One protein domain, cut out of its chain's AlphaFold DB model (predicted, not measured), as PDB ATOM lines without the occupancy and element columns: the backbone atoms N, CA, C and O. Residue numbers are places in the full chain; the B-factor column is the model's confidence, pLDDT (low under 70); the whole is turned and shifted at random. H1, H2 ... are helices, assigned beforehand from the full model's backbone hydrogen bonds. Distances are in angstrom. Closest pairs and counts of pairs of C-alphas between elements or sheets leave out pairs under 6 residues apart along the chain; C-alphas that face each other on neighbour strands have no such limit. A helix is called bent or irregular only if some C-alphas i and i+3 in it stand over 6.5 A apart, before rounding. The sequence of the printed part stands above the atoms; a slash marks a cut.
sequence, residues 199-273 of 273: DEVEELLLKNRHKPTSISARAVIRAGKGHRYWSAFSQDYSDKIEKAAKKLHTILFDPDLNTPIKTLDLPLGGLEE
ATOM      1  N   ASP A 199     199.031 190.812 194.168       70.19
ATOM      2  CA  ASP A 199     199.767 189.657 193.659       70.19
ATOM      3  C   ASP A 199     199.160 189.210 192.316       70.19
ATOM      4  O   ASP A 199     197.966 189.410 192.064       70.19
ATOM      5  N   GLU A 200     199.964 188.592 191.449       72.50
ATOM      6  CA  GLU A 200     199.528 188.169 190.112       72.50
ATOM      7  C   GLU A 200     198.308 187.232 190.183       72.50
ATOM      8  O   GLU A 200     197.405 187.304 189.341       72.50
ATOM      9  N   VAL A 201     198.237 186.384 191.217       72.50
ATOM     10  CA  VAL A 201     197.095 185.488 191.442       72.50
ATOM     11  C   VAL A 201     195.853 186.279 191.845       72.50
ATOM     12  O   VAL A 201     194.759 186.017 191.338       72.50
ATOM     13  N   GLU A 202     196.001 187.267 192.727       68.06
ATOM     14  CA  GLU A 202     194.893 188.111 193.172       68.06
ATOM     15  C   GLU A 202     194.325 188.923 192.000       68.06
ATOM     16  O   GLU A 202     193.109 188.940 191.781       68.06
ATOM     17  N   GLU A 203     195.198 189.517 191.184       74.62
ATOM     18  CA  GLU A 203     194.817 190.236 189.970       74.62
ATOM     19  C   GLU A 203     194.071 189.322 188.987       74.62
ATOM     20  O   GLU A 203     193.016 189.693 188.457       74.62
ATOM     21  N   LEU A 204     194.569 188.099 188.779       79.50
ATOM     22  CA  LEU A 204     193.933 187.118 187.906       79.50
ATOM     23  C   LEU A 204     192.523 186.759 188.394       79.50
ATOM     24  O   LEU A 204     191.588 186.731 187.585       79.50
ATOM     25  N   LEU A 205     192.359 186.505 189.697       78.12
ATOM     26  CA  LEU A 205     191.066 186.186 190.310       78.12
ATOM     27  C   LEU A 205     190.078 187.349 190.188       78.12
ATOM     28  O   LEU A 205     188.884 187.122 189.990       78.12
ATOM     29  N   LEU A 206     190.569 188.587 190.271       73.94
ATOM     30  CA  LEU A 206     189.766 189.799 190.143       73.94
ATOM     31  C   LEU A 206     189.293 190.048 188.712       73.94
ATOM     32  O   LEU A 206     188.094 190.240 188.486       73.94
ATOM     33  N   LYS A 207     190.204 189.975 187.738       76.31
ATOM     34  CA  LYS A 207     189.864 190.112 186.313       76.31
ATOM     35  C   LYS A 207     188.913 189.013 185.847       76.31
ATOM     36  O   LYS A 207     188.055 189.244 185.002       76.31
ATOM     37  N   ASN A 208     189.033 187.818 186.422       82.44
ATOM     38  CA  ASN A 208     188.220 186.658 186.072       82.44
ATOM     39  C   ASN A 208     187.139 186.351 187.113       82.44
ATOM     40  O   ASN A 208     186.757 185.189 187.248       82.44
ATOM     41  N   ARG A 209     186.635 187.344 187.858       76.94
ATOM     42  CA  ARG A 209     185.727 187.132 189.007       76.94
ATOM     43  C   ARG A 209     184.469 186.312 188.700       76.94
ATOM     44  O   ARG A 209     184.013 185.562 189.552       76.94
ATOM     45  N   HIS A 210     183.951 186.395 187.474       80.12
ATOM     46  CA  HIS A 210     182.769 185.641 187.035       80.12
ATOM     47  C   HIS A 210     183.098 184.257 186.448       80.12
ATOM     48  O   HIS A 210     182.197 183.522 186.044       80.12
ATOM     49  N   LYS A 211     184.380 183.879 186.352       86.56
ATOM     50  CA  LYS A 211     184.786 182.566 185.839       86.56
ATOM     51  C   LYS A 211     184.653 181.501 186.938       86.56
ATOM     52  O   LYS A 211     184.985 181.781 188.092       86.56
ATOM     53  N   PRO A 212     184.268 180.257 186.590       87.88
ATOM     54  CA  PRO A 212     184.098 179.175 187.564       87.88
ATOM     55  C   PRO A 212     185.316 178.947 188.464       87.88
ATOM     56  O   PRO A 212     185.155 178.720 189.661       87.88
ATOM     57  N   THR A 213     186.529 179.056 187.915       86.88
ATOM     58  CA  THR A 213     187.781 178.875 188.662       86.88
ATOM     59  C   THR A 213     187.933 179.902 189.783       86.88
ATOM     60  O   THR A 213     188.219 179.523 190.915       86.88
ATOM     61  N   SER A 214     187.673 181.181 189.501       84.44
ATOM     62  CA  SER A 214     187.825 182.259 190.486       84.44
ATOM     63  C   SER A 214     186.784 182.181 191.595       84.44
ATOM     64  O   SER A 214     187.115 182.346 192.768       84.44
ATOM     65  N   ILE A 215     185.534 181.870 191.233       85.94
ATOM     66  CA  ILE A 215     184.448 181.658 192.200       85.94
ATOM     67  C   ILE A 215     184.786 180.471 193.109       85.94
ATOM     68  O   ILE A 215     184.661 180.577 194.327       85.94
ATOM     69  N   SER A 216     185.267 179.365 192.530       88.00
ATOM     70  CA  SER A 216     185.618 178.153 193.277       88.00
ATOM     71  C   SER A 216     186.787 178.389 194.232       88.00
ATOM     72  O   SER A 216     186.685 178.038 195.405       88.00
ATOM     73  N   ALA A 217     187.869 179.022 193.764       86.31
ATOM     74  CA  ALA A 217     189.040 179.318 194.587       86.31
ATOM     75  C   ALA A 217     188.665 180.174 195.807       86.31
ATOM     76  O   ALA A 217     188.969 179.806 196.941       86.31
ATOM     77  N   ARG A 218     187.918 181.266 195.593       83.25
ATOM     78  CA  ARG A 218     187.468 182.155 196.676       83.25
ATOM     79  C   ARG A 218     186.515 181.468 197.648       83.25
ATOM     80  O   ARG A 218     186.627 181.676 198.853       83.25
ATOM     81  N   ALA A 219     185.605 180.633 197.145       87.62
ATOM     82  CA  ALA A 219     184.716 179.852 197.996       87.62
ATOM     83  C   ALA A 219     185.513 178.915 198.915       87.62
ATOM     84  O   ALA A 219     185.267 178.904 200.120       87.62
ATOM     85  N   VAL A 220     186.485 178.171 198.366       88.38
ATOM     86  CA  VAL A 220     187.326 177.225 199.121       88.38
ATOM     87  C   VAL A 220     188.178 177.945 200.162       88.38
ATOM     88  O   VAL A 220     188.144 177.550 201.322       88.38
ATOM     89  N   ILE A 221     188.870 179.029 199.802       82.12
ATOM     90  CA  ILE A 221     189.690 179.803 200.753       82.12
ATOM     91  C   ILE A 221     188.848 180.291 201.942       82.12
ATOM     92  O   ILE A 221     189.325 180.323 203.064       82.12
ATOM     93  N   ARG A 222     187.565 180.611 201.744       77.75
ATOM     94  CA  ARG A 222     186.685 181.110 202.815       77.75
ATOM     95  C   ARG A 222     185.794 180.048 203.461       77.75
ATOM     96  O   ARG A 222     184.849 180.410 204.160       77.75
ATOM     97  N   ALA A 223     186.021 178.761 203.202       83.38
ATOM     98  CA  ALA A 223     185.164 177.672 203.683       83.38
ATOM     99  C   ALA A 223     183.665 177.867 203.350       83.38
ATOM    100  O   ALA A 223     182.789 177.482 204.127       83.38
ATOM    101  N   GLY A 224     183.360 178.509 202.216       81.50
ATOM    102  CA  GLY A 224     181.995 178.857 201.810       81.50
ATOM    103  C   GLY A 224     181.360 180.018 202.591       81.50
ATOM    104  O   GLY A 224     180.140 180.161 202.572       81.50
ATOM    105  N   LYS A 225     182.147 180.837 203.298       80.31
ATOM    106  CA  LYS A 225     181.681 181.995 204.084       80.31
ATOM    107  C   LYS A 225     182.138 183.329 203.474       80.31
ATOM    108  O   LYS A 225     182.855 183.367 202.478       80.31
ATOM    109  N   GLY A 226     181.733 184.440 204.094       74.00
ATOM    110  CA  GLY A 226     182.090 185.792 203.660       74.00
ATOM    111  C   GLY A 226     181.243 186.274 202.481       74.00
ATOM    112  O   GLY A 226     180.043 185.999 202.410       74.00
ATOM    113  N   HIS A 227     181.847 187.025 201.559       74.56
ATOM    114  CA  HIS A 227     181.134 187.490 200.374       74.56
ATOM    115  C   HIS A 227     180.817 186.334 199.423       74.56
ATOM    116  O   HIS A 227     181.702 185.630 198.939       74.56
ATOM    117  N   ARG A 228     179.529 186.171 199.116       77.81
ATOM    118  CA  ARG A 228     179.031 185.115 198.237       77.81
ATOM    119  C   ARG A 228     179.224 185.487 196.769       77.81
ATOM    120  O   ARG A 228     178.281 185.908 196.101       77.81
ATOM    121  N   TYR A 229     180.426 185.245 196.249       74.94
ATOM    122  CA  TYR A 229     180.737 185.359 194.813       74.94
ATOM    123  C   TYR A 229     179.863 184.445 193.927       74.94
ATOM    124  O   TYR A 229     179.759 184.642 192.722       74.94
ATOM    125  N   TRP A 230     179.213 183.447 194.528       84.81
ATOM    126  CA  TRP A 230     178.276 182.505 193.908       84.81
ATOM    127  C   TRP A 230     176.796 182.885 194.105       84.81
ATOM    128  O   TRP A 230     175.913 182.048 193.918       84.81
ATOM    129  N   SER A 231     176.501 184.123 194.510       80.50
ATOM    130  CA  SER A 231     175.124 184.598 194.732       80.50
ATOM    131  C   SER A 231     174.282 184.695 193.456       80.50
ATOM    132  O   SER A 231     173.060 184.680 193.542       80.50
ATOM    133  N   ALA A 232     174.916 184.730 192.280       81.06
ATOM    134  CA  ALA A 232     174.223 184.678 190.993       81.06
ATOM    135  C   ALA A 232     173.622 183.292 190.674       81.06
ATOM    136  O   ALA A 232     172.775 183.174 189.790       81.06
ATOM    137  N   PHE A 233     174.060 182.231 191.363       85.62
ATOM    138  CA  PHE A 233     173.497 180.894 191.188       85.62
ATOM    139  C   PHE A 233     172.224 180.717 192.025       85.62
ATOM    140  O   PHE A 233     172.034 181.371 193.046       85.62
ATOM    141  N   SER A 234     171.348 179.794 191.616       90.94
ATOM    142  CA  SER A 234     170.167 179.446 192.417       90.94
ATOM    143  C   SER A 234     170.572 178.888 193.782       90.94
ATOM    144  O   SER A 234     171.588 178.196 193.867       90.94
ATOM    145  N   GLN A 235     169.716 179.050 194.793       88.38
ATOM    146  CA  GLN A 235     169.985 178.608 196.166       88.38
ATOM    147  C   GLN A 235     170.491 177.155 196.268       88.38
ATOM    148  O   GLN A 235     171.446 176.902 196.992       88.38
ATOM    149  N   ASP A 236     169.934 176.217 195.490       92.88
ATOM    150  CA  ASP A 236     170.390 174.815 195.473       92.88
ATOM    151  C   ASP A 236     171.872 174.670 195.066       92.88
ATOM    152  O   ASP A 236     172.627 173.902 195.664       92.88
ATOM    153  N   TYR A 237     172.321 175.441 194.074       90.56
ATOM    154  CA  TYR A 237     173.723 175.460 193.653       90.56
ATOM    155  C   TYR A 237     174.604 176.214 194.645       90.56
ATOM    156  O   TYR A 237     175.702 175.744 194.939       90.56
ATOM    157  N   SER A 238     174.132 177.335 195.195       88.00
ATOM    158  CA  SER A 238     174.854 178.068 196.238       88.00
ATOM    159  C   SER A 238     175.124 177.178 197.455       88.00
ATOM    160  O   SER A 238     176.265 177.089 197.900       88.00
ATOM    161  N   ASP A 239     174.127 176.419 197.918       90.25
ATOM    162  CA  ASP A 239     174.268 175.490 199.045       90.25
ATOM    163  C   ASP A 239     175.265 174.360 198.744       90.25
ATOM    164  O   ASP A 239     176.028 173.931 199.617       90.25
ATOM    165  N   LYS A 240     175.282 173.859 197.501       93.44
ATOM    166  CA  LYS A 240     176.256 172.852 197.051       93.44
ATOM    167  C   LYS A 240     177.677 173.414 197.040       93.44
ATOM    168  O   LYS A 240     178.587 172.731 197.512       93.44
ATOM    169  N   ILE A 241     177.858 174.640 196.545       91.44
ATOM    170  CA  ILE A 241     179.150 175.337 196.529       91.44
ATOM    171  C   ILE A 241     179.647 175.542 197.961       91.44
ATOM    172  O   ILE A 241     180.771 175.152 198.259       91.44
ATOM    173  N   GLU A 242     178.811 176.061 198.864       92.12
ATOM    174  CA  GLU A 242     179.186 176.311 200.262       92.12
ATOM    175  C   GLU A 242     179.587 175.015 200.986       92.12
ATOM    176  O   GLU A 242     180.623 174.968 201.653       92.12
ATOM    177  N   LYS A 243     178.833 173.922 200.797       92.75
ATOM    178  CA  LYS A 243     179.170 172.606 201.373       92.75
ATOM    179  C   LYS A 243     180.481 172.043 200.822       92.75
ATOM    180  O   LYS A 243     181.297 171.537 201.594       92.75
ATOM    181  N   ALA A 244     180.680 172.102 199.505       93.50
ATOM    182  CA  ALA A 244     181.891 171.598 198.863       93.50
ATOM    183  C   ALA A 244     183.122 172.418 199.270       93.50
ATOM    184  O   ALA A 244     184.152 171.845 199.619       93.50
ATOM    185  N   ALA A 245     182.982 173.742 199.293       92.44
ATOM    186  CA  ALA A 245     184.013 174.669 199.722       92.44
ATOM    187  C   ALA A 245     184.417 174.439 201.179       92.44
ATOM    188  O   ALA A 245     185.602 174.277 201.446       92.44
ATOM    189  N   LYS A 246     183.451 174.332 202.102       90.25
ATOM    190  CA  LYS A 246     183.722 174.014 203.512       90.25
ATOM    191  C   LYS A 246     184.485 172.699 203.660       90.25
ATOM    192  O   LYS A 246     185.454 172.629 204.404       90.25
ATOM    193  N   LYS A 247     184.072 171.661 202.927       91.00
ATOM    194  CA  LYS A 247     184.738 170.353 202.965       91.00
ATOM    195  C   LYS A 247     186.179 170.429 202.457       91.00
ATOM    196  O   LYS A 247     187.068 169.884 203.098       91.00
ATOM    197  N   LEU A 248     186.399 171.068 201.307       89.50
ATOM    198  CA  LEU A 248     187.736 171.218 200.728       89.50
ATOM    199  C   LEU A 248     188.637 172.064 201.618       89.50
ATOM    200  O   LEU A 248     189.783 171.693 201.824       89.50
ATOM    201  N   HIS A 249     188.103 173.145 202.178       87.38
ATOM    202  CA  HIS A 249     188.824 173.995 203.111       87.38
ATOM    203  C   HIS A 249     189.340 173.197 204.307       87.38
ATOM    204  O   HIS A 249     190.537 173.194 204.556       87.38
ATOM    205  N   THR A 250     188.468 172.435 204.971       84.62
ATOM    206  CA  THR A 250     188.874 171.585 206.098       84.62
ATOM    207  C   THR A 250     189.920 170.546 205.699       84.62
ATOM    208  O   THR A 250     190.850 170.299 206.446       84.62
ATOM    209  N   ILE A 251     189.825 169.950 204.508       84.62
ATOM    210  CA  ILE A 251     190.840 168.983 204.052       84.62
ATOM    211  C   ILE A 251     192.197 169.658 203.807       84.62
ATOM    212  O   ILE A 251     193.239 169.048 204.029       84.62
ATOM    213  N   LEU A 252     192.188 170.884 203.286       81.19
ATOM    214  CA  LEU A 252     193.402 171.577 202.868       81.19
ATOM    215  C   LEU A 252     194.079 172.318 204.021       81.19
ATOM    216  O   LEU A 252     195.305 172.303 204.088       81.19
ATOM    217  N   PHE A 253     193.311 172.945 204.906       78.12
ATOM    218  CA  PHE A 253     193.816 173.927 205.868       78.12
ATOM    219  C   PHE A 253     193.636 173.517 207.335       78.12
ATOM    220  O   PHE A 253     194.310 174.093 208.184       78.12
ATOM    221  N   ASP A 254     192.826 172.491 207.642       74.44
ATOM    222  CA  ASP A 254     192.772 171.922 208.995       74.44
ATOM    223  C   ASP A 254     193.728 170.711 209.117       74.44
ATOM    224  O   ASP A 254     193.758 169.861 208.221       74.44
ATOM    225  N   PRO A 255     194.472 170.560 210.232       69.62
ATOM    226  CA  PRO A 255     194.566 171.490 211.358       69.62
ATOM    227  C   PRO A 255     195.436 172.717 211.040       69.62
ATOM    228  O   PRO A 255     196.400 172.617 210.286       69.62
ATOM    229  N   ASP A 256     195.161 173.846 211.702       64.06
ATOM    230  CA  ASP A 256     195.985 175.056 211.600       64.06
ATOM    231  C   ASP A 256     197.478 174.759 211.837       64.06
ATOM    232  O   ASP A 256     197.868 174.155 212.850       64.06
ATOM    233  N   LEU A 257     198.341 175.262 210.947       61.22
ATOM    234  CA  LEU A 257     199.791 175.138 211.094       61.22
ATOM    235  C   LEU A 257     200.289 175.993 212.274       61.22
ATOM    236  O   LEU A 257     200.567 177.188 212.153       61.22
ATOM    237  N   ASN A 258     200.440 175.362 213.437       56.69
ATOM    238  CA  ASN A 258     201.010 175.989 214.625       56.69
ATOM    239  C   ASN A 258     202.543 175.931 214.583       56.69
ATOM    240  O   ASN A 258     203.134 174.850 214.575       56.69
ATOM    241  N   THR A 259     203.200 177.093 214.610       57.22
ATOM    242  CA  THR A 259     204.659 177.192 214.775       57.22
ATOM    243  C   THR A 259     205.019 177.511 216.236       57.22
ATOM    244  O   THR A 259     204.388 178.380 216.841       57.22
ATOM    245  N   PRO A 260     206.018 176.837 216.844       58.66
ATOM    246  CA  PRO A 260     206.839 175.758 216.285       58.66
ATOM    247  C   PRO A 260     206.035 174.461 216.094       58.66
ATOM    248  O   PRO A 260     205.143 174.176 216.888       58.66
ATOM    249  N   ILE A 261     206.368 173.686 215.055       64.31
ATOM    250  CA  ILE A 261     205.676 172.435 214.708       64.31
ATOM    251  C   ILE A 261     205.822 171.446 215.871       64.31
ATOM    252  O   ILE A 261     206.924 170.982 216.163       64.31
ATOM    253  N   LYS A 262     204.712 171.149 216.557       54.41
ATOM    254  CA  LYS A 262     204.676 170.208 217.694       54.41
ATOM    255  C   LYS A 262     204.244 168.799 217.290       54.41
ATOM    256  O   LYS A 262     204.498 167.855 218.031       54.41
ATOM    257  N   THR A 263     203.589 168.663 216.140       62.72
ATOM    258  CA  THR A 263     202.979 167.427 215.642       62.72
ATOM    259  C   THR A 263     203.269 167.261 214.155       62.72
ATOM    260  O   THR A 263     203.423 168.245 213.441       62.72
ATOM    261  N   LEU A 264     203.326 166.013 213.681       61.22
ATOM    262  CA  LEU A 264     203.425 165.691 212.247       61.22
ATOM    263  C   LEU A 264     202.098 165.899 211.496       61.22
ATOM    264  O   LEU A 264     202.070 165.793 210.275       61.22
ATOM    265  N   ASP A 265     201.019 166.170 212.231       60.03
ATOM    266  CA  ASP A 265     199.709 166.518 211.693       60.03
ATOM    267  C   ASP A 265     199.741 167.984 211.237       60.03
ATOM    268  O   ASP A 265     199.786 168.899 212.065       60.03
ATOM    269  N   LEU A 266     199.855 168.177 209.923       64.06
ATOM    270  CA  LEU A 266     200.061 169.457 209.249       64.06
ATOM    271  C   LEU A 266     199.005 169.615 208.144       64.06
ATOM    272  O   LEU A 266     198.653 168.617 207.509       64.06
ATOM    273  N   PRO A 267     198.543 170.844 207.859       69.12
ATOM    274  CA  PRO A 267     197.612 171.086 206.767       69.12
ATOM    275  C   PRO A 267     198.273 170.792 205.418       69.12
ATOM    276  O   PRO A 267     199.441 171.117 205.190       69.12
ATOM    277  N   LEU A 268     197.511 170.198 204.497       70.62
ATOM    278  CA  LEU A 268     197.987 169.841 203.155       70.62
ATOM    279  C   LEU A 268     198.298 171.073 202.287       70.62
ATOM    280  O   LEU A 268     199.159 171.009 201.413       70.62
ATOM    281  N   GLY A 269     197.576 172.171 202.510       62.72
ATOM    282  CA  GLY A 269     197.622 173.405 201.726       62.72
ATOM    283  C   GLY A 269     198.633 174.445 202.209       62.72
ATOM    284  O   GLY A 269     198.783 175.471 201.554       62.72
ATOM    285  N   GLY A 270     199.338 174.201 203.318       64.38
ATOM    286  CA  GLY A 270     200.234 175.192 203.921       64.38
ATOM    287  C   GLY A 270     199.498 176.251 204.756       64.38
ATOM    288  O   GLY A 270     198.465 175.961 205.351       64.38
ATOM    289  N   LEU A 271     200.074 177.455 204.865       54.38
ATOM    290  CA  LEU A 271     199.500 178.582 205.616       54.38
ATOM    291  C   LEU A 271     198.442 179.315 204.775       54.38
ATOM    292  O   LEU A 271     198.656 179.520 203.584       54.38
ATOM    293  N   GLU A 272     197.346 179.751 205.404       52.50
ATOM    294  CA  GLU A 272     196.477 180.785 204.830       52.50
ATOM    295  C   GLU A 272     197.249 182.118 204.781       52.50
ATOM    296  O   GLU A 272     197.582 182.672 205.834       52.50
ATOM    297  N   GLU A 273     197.546 182.618 203.579       41.53
ATOM    298  CA  GLU A 273     197.969 184.008 203.328       41.53
ATOM    299  C   GLU A 273     196.841 184.797 202.651       41.53
ATOM    300  O   GLU A 273     196.186 184.240 201.736       41.53
TER     301      GLU A 273
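What this domain is: This is residues 199 to 273 of the 273 residues of the protein "Protein of uncharacterized function DUF262" of Salmonella enterica subsp. arizonae (UniProt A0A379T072). A short helix, H2, sits in the middle between two others: it packs steeply across part of the long helix H3, and the short helix H1 lies near its other side, away from H3. H3 and the tail after it make the long axis; the tail runs on past the last residue of H3, sticks out as a bare loop at residues 259 to 264, and folds back to end 11.3 A from the first printed C-alpha. The printed part has 75 residues with three named helices, in the order H1, H2, H3 along the chain, and no named strand. The class is all helix, though the helices hold 37 of the 75 residues, under half. The whole is only just loose, close to compact, with a radius of gyration of the C-alphas of 14.1 A, and its outline is flat, spanning 43 by 30 by 16 A.

Where its parts are: Start at Asp 199, the first printed residue, and step to C-alpha 200 at (199.528, 188.169, 190.112), where H1 begins. H1 holds residues 200 to 207, and its first and last C-alphas are 10.6 A apart. Go on through residues 208 to 211 and you reach H2, residues 212 to 221, which measures 14.3 A from first to last C-alpha. Next come residues 222 to 234, a stretch of 13 residues with no named element. Find C-alpha 235 at (169.985, 178.608, 196.166); from there H3, the longest helix with 19 residues, runs 26.2 A to C-alpha 253 at (193.816, 173.927, 205.868). After it, residues 254 to 273 are 20 residues with no named element, and the last of them, Glu 273, has its C-alpha at (197.969, 184.008, 203.328).

How they stand to each other: Look first at H2 and H3, which touch, with 12 pairs of C-alphas within 8 A. Their closest C-alphas are those of Val 220 and Ala 245, 4.2 A apart. H3 touches H2 with residues 241 to 249 alone. The two helices run the same way at a steep tilt of 55 degrees, and their centres are 9.9 A apart. Now go back to H1, which is close to H2 but not clearly touching, with 2 pairs of C-alphas within 8 A. The closest C-alphas of these two are those of Leu 205 and Ser 214, 5.1 A apart. H1 and H2 run opposite ways at a steep tilt of 59 degrees, with 11.7 A from centre to centre. H1 and H3 are apart. Read the backbone O and N atoms along H1, H2 and H3, and every O i to N i+4 pair inside them is within hydrogen-bond range. No helix is bent or irregular.

The domain as a whole: To see the full length, go to Ser 234 and Pro 260, whose C-alphas are the two farthest apart, at 43.9 A. The printed part has no cut between residues 199 and 273, and residue 273 is also the last residue of the chain. The link from H1 to H2, 4 residues, is tight, and the link from H2 to H3, 13 residues, is long. The C-alphas of residues 222 to 234 lie 5 to 20 A from the mean of the C-alphas, and those of residues 254 to 273 lie 10 to 25 A from it. Residues 259 to 264 stand free: no C-alpha 8 or more residues away along the chain comes within 10 A of theirs. In the B-factor column the mean pLDDT of the printed part is 77.5, and H3 has a mean of 89, H2 86 and H1 74. The model's confidence is low, under 70, at 19 residues: residue 202, residues 255 to 267 and residues 269 to 273.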